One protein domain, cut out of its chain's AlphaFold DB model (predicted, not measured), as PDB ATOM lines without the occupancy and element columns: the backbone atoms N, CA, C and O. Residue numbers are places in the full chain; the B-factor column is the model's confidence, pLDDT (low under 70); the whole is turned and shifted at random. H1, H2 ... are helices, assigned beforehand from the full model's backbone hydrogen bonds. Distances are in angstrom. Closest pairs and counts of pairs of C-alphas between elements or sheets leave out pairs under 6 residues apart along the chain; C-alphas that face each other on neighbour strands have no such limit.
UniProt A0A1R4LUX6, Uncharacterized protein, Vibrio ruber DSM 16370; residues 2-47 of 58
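What this domain is: This is residues 2 to 47 of the 58 residues of an uncharacterized protein of Vibrio ruber DSM 16370 (UniProt A0A1R4LUX6). Picture a wide, open V of helices: the long helix H1 makes one arm, H3 makes the shorter other arm, and the loop of residues 19 to 24 with the small helix H2 lies at the bend between them. At the far end of H3, the short helix H4 folds back toward the inside of the V, while residues 2 to 14 of H1 stick out free. The printed part has 46 residues with four named helices, H1, H2, H3 and H4 in that order along the chain, and no named strand; the class is all helix. The whole is extended, with a radius of gyration of the C-alphas of 14.7 A, and flat, spanning 44 by 27 by 11 A.

Where its parts are: Find C-alpha 2 at (61.668, -1.054, 189.459); here H1 begins, and it covers residues 2 to 18, 25.2 A from first to last C-alpha. It ends at C-alpha 18, at (56.398, -4.823, 165.135). After six residues look for H2, residues 25 to 28, 5.4 A long. Next comes H3, residues 33 to 42, 14.1 A from first to last C-alpha. One residue later H4 takes residues 44 to 47, 5.3 A long, and ends at C-alpha 47, at (58.555, 13.145, 157.503).

How they stand to each other: Start with H1 and look from its end to H2: the two are close but not clearly touching, and their closest C-alphas, those of Leu 18 and Pro 25, are 4.9 A apart. Move on to H2 and H3, which are also close but not clearly touching; their closest C-alphas, those of Cys 26 and Trp 33, are 6.9 A apart. H3 and H4 only just touch, with 3 pairs of C-alphas within 8 A, and they touch only at the corner by their link; the closest C-alphas, those of Glu 40 and Thr 47, are 5.6 A apart. H1 is apart from H3 and from H4, and H2 is apart from H4. In H1 and H3 every O i to N i+4 pair is within hydrogen-bond range; H2 and H4 are too short for such a pair, and each has its one O i to N i+3 pair within range.

The domain as a whole: Look for the two C-alphas farthest apart, those of Lys 2 and Lys 42, at 44.4 A. Residues 40 to 46 stand free, as residues 2 to 14 do. The printed part has no cut; the link from H1 to H2 is short, and those from H2 to H3 and from H3 to H4 are tight. The mean pLDDT of the printed part is 77.5, and in the B-factor column you find residues 2 to 5 and residue 47 under 70.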
ATOM      1  N   LYS A   2      62.272   0.247 189.863       58.56
ATOM      2  CA  LYS A   2      61.668  -1.054 189.459       58.56
ATOM      3  C   LYS A   2      60.644  -0.931 188.311       58.56
ATOM      4  O   LYS A   2      60.642  -1.767 187.414       58.56
ATOM      5  N   LYS A   3      59.830   0.135 188.302       62.62
ATOM      6  CA  LYS A   3      58.825   0.410 187.255       62.62
ATOM      7  C   LYS A   3      59.467   0.728 185.897       62.62
ATOM      8  O   LYS A   3      59.058   0.174 184.885       62.62
ATOM      9  N   ASP A   4      60.545   1.511 185.888       65.25
ATOM     10  CA  ASP A   4      61.285   1.891 184.674       65.25
ATOM     11  C   ASP A   4      61.875   0.691 183.928       65.25
ATOM     12  O   ASP A   4      61.860   0.631 182.699       65.25
ATOM     13  N   LYS A   5      62.380  -0.303 184.669       67.56
ATOM     14  CA  LYS A   5      62.951  -1.521 184.082       67.56
ATOM     15  C   LYS A   5      61.874  -2.379 183.406       67.56
ATOM     16  O   LYS A   5      62.123  -2.909 182.325       67.56
ATOM     17  N   ALA A   6      60.683  -2.466 184.001       70.69
ATOM     18  CA  ALA A   6      59.538  -3.174 183.427       70.69
ATOM     19  C   ALA A   6      58.992  -2.466 182.177       70.69
ATOM     20  O   ALA A   6      58.775  -3.109 181.154       70.69
ATOM     21  N   ILE A   7      58.869  -1.134 182.217       77.00
ATOM     22  CA  ILE A   7      58.450  -0.327 181.060       77.00
ATOM     23  C   ILE A   7      59.438  -0.502 179.899       77.00
ATOM     24  O   ILE A   7      59.024  -0.759 178.771       77.00
ATOM     25  N   ARG A   8      60.749  -0.453 180.170       74.88
ATOM     26  CA  ARG A   8      61.791  -0.692 179.155       74.88
ATOM     27  C   ARG A   8      61.757  -2.114 178.587       74.88
ATOM     28  O   ARG A   8      61.983  -2.288 177.393       74.88
ATOM     29  N   GLY A   9      61.479  -3.119 179.419       78.06
ATOM     30  CA  GLY A   9      61.307  -4.506 178.975       78.06
ATOM     31  C   GLY A   9      60.102  -4.674 178.048       78.06
ATOM     32  O   GLY A   9      60.236  -5.229 176.957       78.06
ATOM     33  N   ASN A  10      58.958  -4.104 178.431       78.81
ATOM     34  CA  ASN A  10      57.739  -4.131 177.623       78.81
ATOM     35  C   ASN A  10      57.905  -3.368 176.308       78.81
ATOM     36  O   ASN A  10      57.472  -3.859 175.270       78.81
ATOM     37  N   ALA A  11      58.591  -2.223 176.322       80.44
ATOM     38  CA  ALA A  11      58.888  -1.462 175.112       80.44
ATOM     39  C   ALA A  11      59.742  -2.272 174.125       80.44
ATOM     40  O   ALA A  11      59.438  -2.302 172.935       80.44
ATOM     41  N   LYS A  12      60.769  -2.986 174.605       82.75
ATOM     42  CA  LYS A  12      61.589  -3.863 173.750       82.75
ATOM     43  C   LYS A  12      60.768  -4.992 173.128       82.75
ATOM     44  O   LYS A  12      60.892  -5.230 171.931       82.75
ATOM     45  N   SER A  13      59.928  -5.653 173.922       83.75
ATOM     46  CA  SER A  13      59.063  -6.736 173.436       83.75
ATOM     47  C   SER A  13      58.037  -6.226 172.416       83.75
ATOM     48  O   SER A  13      57.862  -6.813 171.349       83.75
ATOM     49  N   PHE A  14      57.433  -5.067 172.688       82.88
ATOM     50  CA  PHE A  14      56.518  -4.396 171.769       82.88
ATOM     51  C   PHE A  14      57.197  -4.052 170.439       82.88
ATOM     52  O   PHE A  14      56.684  -4.436 169.390       82.88
ATOM     53  N   VAL A  15      58.369  -3.407 170.466       81.56
ATOM     54  CA  VAL A  15      59.117  -3.062 169.246       81.56
ATOM     55  C   VAL A  15      59.500  -4.317 168.469       81.56
ATOM     56  O   VAL A  15      59.266  -4.361 167.268       81.56
ATOM     57  N   ALA A  16      60.007  -5.361 169.132       82.69
ATOM     58  CA  ALA A  16      60.318  -6.630 168.472       82.69
ATOM     59  C   ALA A  16      59.082  -7.241 167.789       82.69
ATOM     60  O   ALA A  16      59.177  -7.743 166.669       82.69
ATOM     61  N   SER A  17      57.904  -7.126 168.415       81.56
ATOM     62  CA  SER A  17      56.652  -7.593 167.817       81.56
ATOM     63  C   SER A  17      56.309  -6.869 166.512       81.56
ATOM     64  O   SER A  17      55.732  -7.491 165.625       81.56
ATOM     65  N   LEU A  18      56.693  -5.596 166.347       78.25
ATOM     66  CA  LEU A  18      56.398  -4.823 165.135       78.25
ATOM     67  C   LEU A  18      57.116  -5.358 163.889       78.25
ATOM     68  O   LEU A  18      56.618  -5.156 162.787       78.25
ATOM     69  N   TYR A  19      58.242  -6.050 164.075       77.00
ATOM     70  CA  TYR A  19      59.052  -6.647 163.006       77.00
ATOM     71  C   TYR A  19      58.868  -8.173 162.897       77.00
ATOM     72  O   TYR A  19      59.526  -8.833 162.091       77.00
ATOM     73  N   ALA A  20      57.997  -8.768 163.719       80.00
ATOM     74  CA  ALA A  20      57.765 -10.208 163.707       80.00
ATOM     75  C   ALA A  20      57.058 -10.651 162.412       80.00
ATOM     76  O   ALA A  20      56.118 -10.005 161.945       80.00
ATOM     77  N   GLY A  21      57.478 -11.795 161.862       76.12
ATOM     78  CA  GLY A  21      56.873 -12.378 160.658       76.12
ATOM     79  C   GLY A  21      57.332 -11.743 159.342       76.12
ATOM     80  O   GLY A  21      56.594 -11.793 158.364       76.12
ATOM     81  N   GLY A  22      58.514 -11.113 159.321       75.25
ATOM     82  CA  GLY A  22      59.132 -10.563 158.106       75.25
ATOM     83  C   GLY A  22      58.472  -9.291 157.566       75.25
ATOM     84  O   GLY A  22      58.929  -8.750 156.563       75.25
ATOM     85  N   LYS A  23      57.425  -8.801 158.237       74.12
ATOM     86  CA  LYS A  23      56.739  -7.557 157.892       74.12
ATOM     87  C   LYS A  23      57.471  -6.361 158.481       74.12
ATOM     88  O   LYS A  23      57.953  -6.404 159.616       74.12
ATOM     89  N   ARG A  24      57.512  -5.267 157.730       77.31
ATOM     90  CA  ARG A  24      57.953  -3.967 158.237       77.31
ATOM     91  C   ARG A  24      56.882  -3.402 159.180       77.31
ATOM     92  O   ARG A  24      55.693  -3.632 158.955       77.31
ATOM     93  N   PRO A  25      57.254  -2.599 160.191       76.75
ATOM     94  CA  PRO A  25      56.300  -2.026 161.139       76.75
ATOM     95  C   PRO A  25      55.155  -1.277 160.466       76.75
ATOM     96  O   PRO A  25      54.014  -1.400 160.893       76.75
ATOM     97  N   CYS A  26      55.444  -0.544 159.387       75.56
ATOM     98  CA  CYS A  26      54.435   0.180 158.624       75.56
ATOM     99  C   CYS A  26      53.347  -0.747 158.062       75.56
ATOM    100  O   CYS A  26      52.166  -0.403 158.100       75.56
ATOM    101  N   GLU A  27      53.716  -1.959 157.643       77.00
ATOM    102  CA  GLU A  27      52.792  -2.924 157.044       77.00
ATOM    103  C   GLU A  27      51.795  -3.473 158.067       77.00
ATOM    104  O   GLU A  27      50.670  -3.821 157.710       77.00
ATOM    105  N   ARG A  28      52.154  -3.496 159.359       74.44
ATOM    106  CA  ARG A  28      51.207  -3.830 160.437       74.44
ATOM    107  C   ARG A  28      50.118  -2.780 160.629       74.44
ATOM    108  O   ARG A  28      49.040  -3.127 161.096       74.44
ATOM    109  N   PHE A  29      50.382  -1.534 160.252       78.81
ATOM    110  CA  PHE A  29      49.401  -0.448 160.283       78.81
ATOM    111  C   PHE A  29      48.676  -0.281 158.938       78.81
ATOM    112  O   PHE A  29      48.013   0.728 158.723       78.81
ATOM    113  N   GLY A  30      48.807  -1.249 158.020       80.50
ATOM    114  CA  GLY A  30      48.205  -1.179 156.686       80.50
ATOM    115  C   GLY A  30      48.896  -0.192 155.742       80.50
ATOM    116  O   GLY A  30      48.359   0.119 154.682       80.50
ATOM    117  N   LEU A  31      50.084   0.305 156.104       81.19
ATOM    118  CA  LEU A  31      50.864   1.230 155.289       81.19
ATOM    119  C   LEU A  31      51.969   0.468 154.558       81.19
ATOM    120  O   LEU A  31      52.845  -0.142 155.173       81.19
ATOM    121  N   SER A  32      51.962   0.528 153.229       83.69
ATOM    122  CA  SER A  32      53.094   0.040 152.446       83.69
ATOM    123  C   SER A  32      54.261   1.025 152.526       83.69
ATOM    124  O   SER A  32      54.082   2.227 152.749       83.69
ATOM    125  N   TRP A  33      55.472   0.517 152.302       80.88
ATOM    126  CA  TRP A  33      56.651   1.371 152.187       80.88
ATOM    127  C   TRP A  33      56.520   2.365 151.024       80.88
ATOM    128  O   TRP A  33      56.858   3.528 151.185       80.88
ATOM    129  N   ASP A  34      55.935   1.943 149.897       83.75
ATOM    130  CA  ASP A  34      55.656   2.825 148.754       83.75
ATOM    131  C   ASP A  34      54.735   3.995 149.140       83.75
ATOM    132  O   ASP A  34      55.030   5.142 148.811       83.75
ATOM    133  N   SER A  35      53.671   3.738 149.908       82.69
ATOM    134  CA  SER A  35      52.771   4.792 150.389       82.69
ATOM    135  C   SER A  35      53.493   5.794 151.293       82.69
ATOM    136  O   SER A  35      53.250   6.996 151.181       82.69
ATOM    137  N   LEU A  36      54.403   5.322 152.150       80.94
ATOM    138  CA  LEU A  36      55.216   6.188 153.007       80.94
ATOM    139  C   LEU A  36      56.248   6.990 152.209       80.94
ATOM    140  O   LEU A  36      56.333   8.202 152.387       80.94
ATOM    141  N   SER A  37      56.963   6.363 151.272       81.44
ATOM    142  CA  SER A  37      57.909   7.059 150.390       81.44
ATOM    143  C   SER A  37      57.211   8.089 149.496       81.44
ATOM    144  O   SER A  37      57.748   9.165 149.234       81.44
ATOM    145  N   ARG A  38      55.982   7.813 149.042       82.94
ATOM    146  CA  ARG A  38      55.155   8.797 148.326       82.94
ATOM    147  C   ARG A  38      54.725   9.948 149.226       82.94
ATOM    148  O   ARG A  38      54.690  11.082 148.753       82.94
ATOM    149  N   LEU A  39      54.382   9.674 150.484       81.75
ATOM    150  CA  LEU A  39      54.021  10.705 151.455       81.75
ATOM    151  C   LEU A  39      55.210  11.624 151.750       81.75
ATOM    152  O   LEU A  39      55.042  12.838 151.720       81.75
ATOM    153  N   GLU A  40      56.402  11.060 151.939       82.19
ATOM    154  CA  GLU A  40      57.647  11.812 152.126       82.19
ATOM    155  C   GLU A  40      57.960  12.712 150.929       82.19
ATOM    156  O   GLU A  40      58.230  13.897 151.095       82.19
ATOM    157  N   ARG A  41      57.818  12.201 149.701       80.69
ATOM    158  CA  ARG A  41      58.005  13.011 148.485       80.69
ATOM    159  C   ARG A  41      56.969  14.123 148.331       80.69
ATOM    160  O   ARG A  41      57.295  15.187 147.817       80.69
ATOM    161  N   LYS A  42      55.713  13.872 148.714       81.50
ATOM    162  CA  LYS A  42      54.622  14.851 148.574       81.50
ATOM    163  C   LYS A  42      54.653  15.918 149.657       81.50
ATOM    164  O   LYS A  42      54.322  17.066 149.379       81.50
ATOM    165  N   ILE A  43      54.974  15.526 150.885       81.31
ATOM    166  CA  ILE A  43      54.925  16.398 152.055       81.31
ATOM    167  C   ILE A  43      56.156  16.118 152.927       81.31
ATOM    168  O   ILE A  43      56.048  15.537 154.014       81.31
ATOM    169  N   PRO A  44      57.346  16.534 152.461       73.50
ATOM    170  CA  PRO A  44      58.591  16.279 153.176       73.50
ATOM    171  C   PRO A  44      58.585  16.904 154.574       73.50
ATOM    172  O   PRO A  44      59.182  16.346 155.480       73.50
ATOM    173  N   SER A  45      57.831  17.979 154.816       73.88
ATOM    174  CA  SER A  45      57.720  18.615 156.138       73.88
ATOM    175  C   SER A  45      57.094  17.741 157.236       73.88
ATOM    176  O   SER A  45      57.282  18.027 158.413       73.88
ATOM    177  N   ILE A  46      56.349  16.684 156.884       73.31
ATOM    178  CA  ILE A  46      55.745  15.757 157.863       73.31
ATOM    179  C   ILE A  46      56.728  14.643 158.262       73.31
ATOM    180  O   ILE A  46      56.593  14.042 159.326       73.31
ATOM    181  N   THR A  47      57.704  14.345 157.404       68.94
ATOM    182  CA  THR A  47      58.555  13.145 157.503       68.94
ATOM    183  C   THR A  47      60.039  13.479 157.685       68.94
ATOM    184  O   THR A  47      60.708  12.835 158.491       68.94
TER     185      THR A  47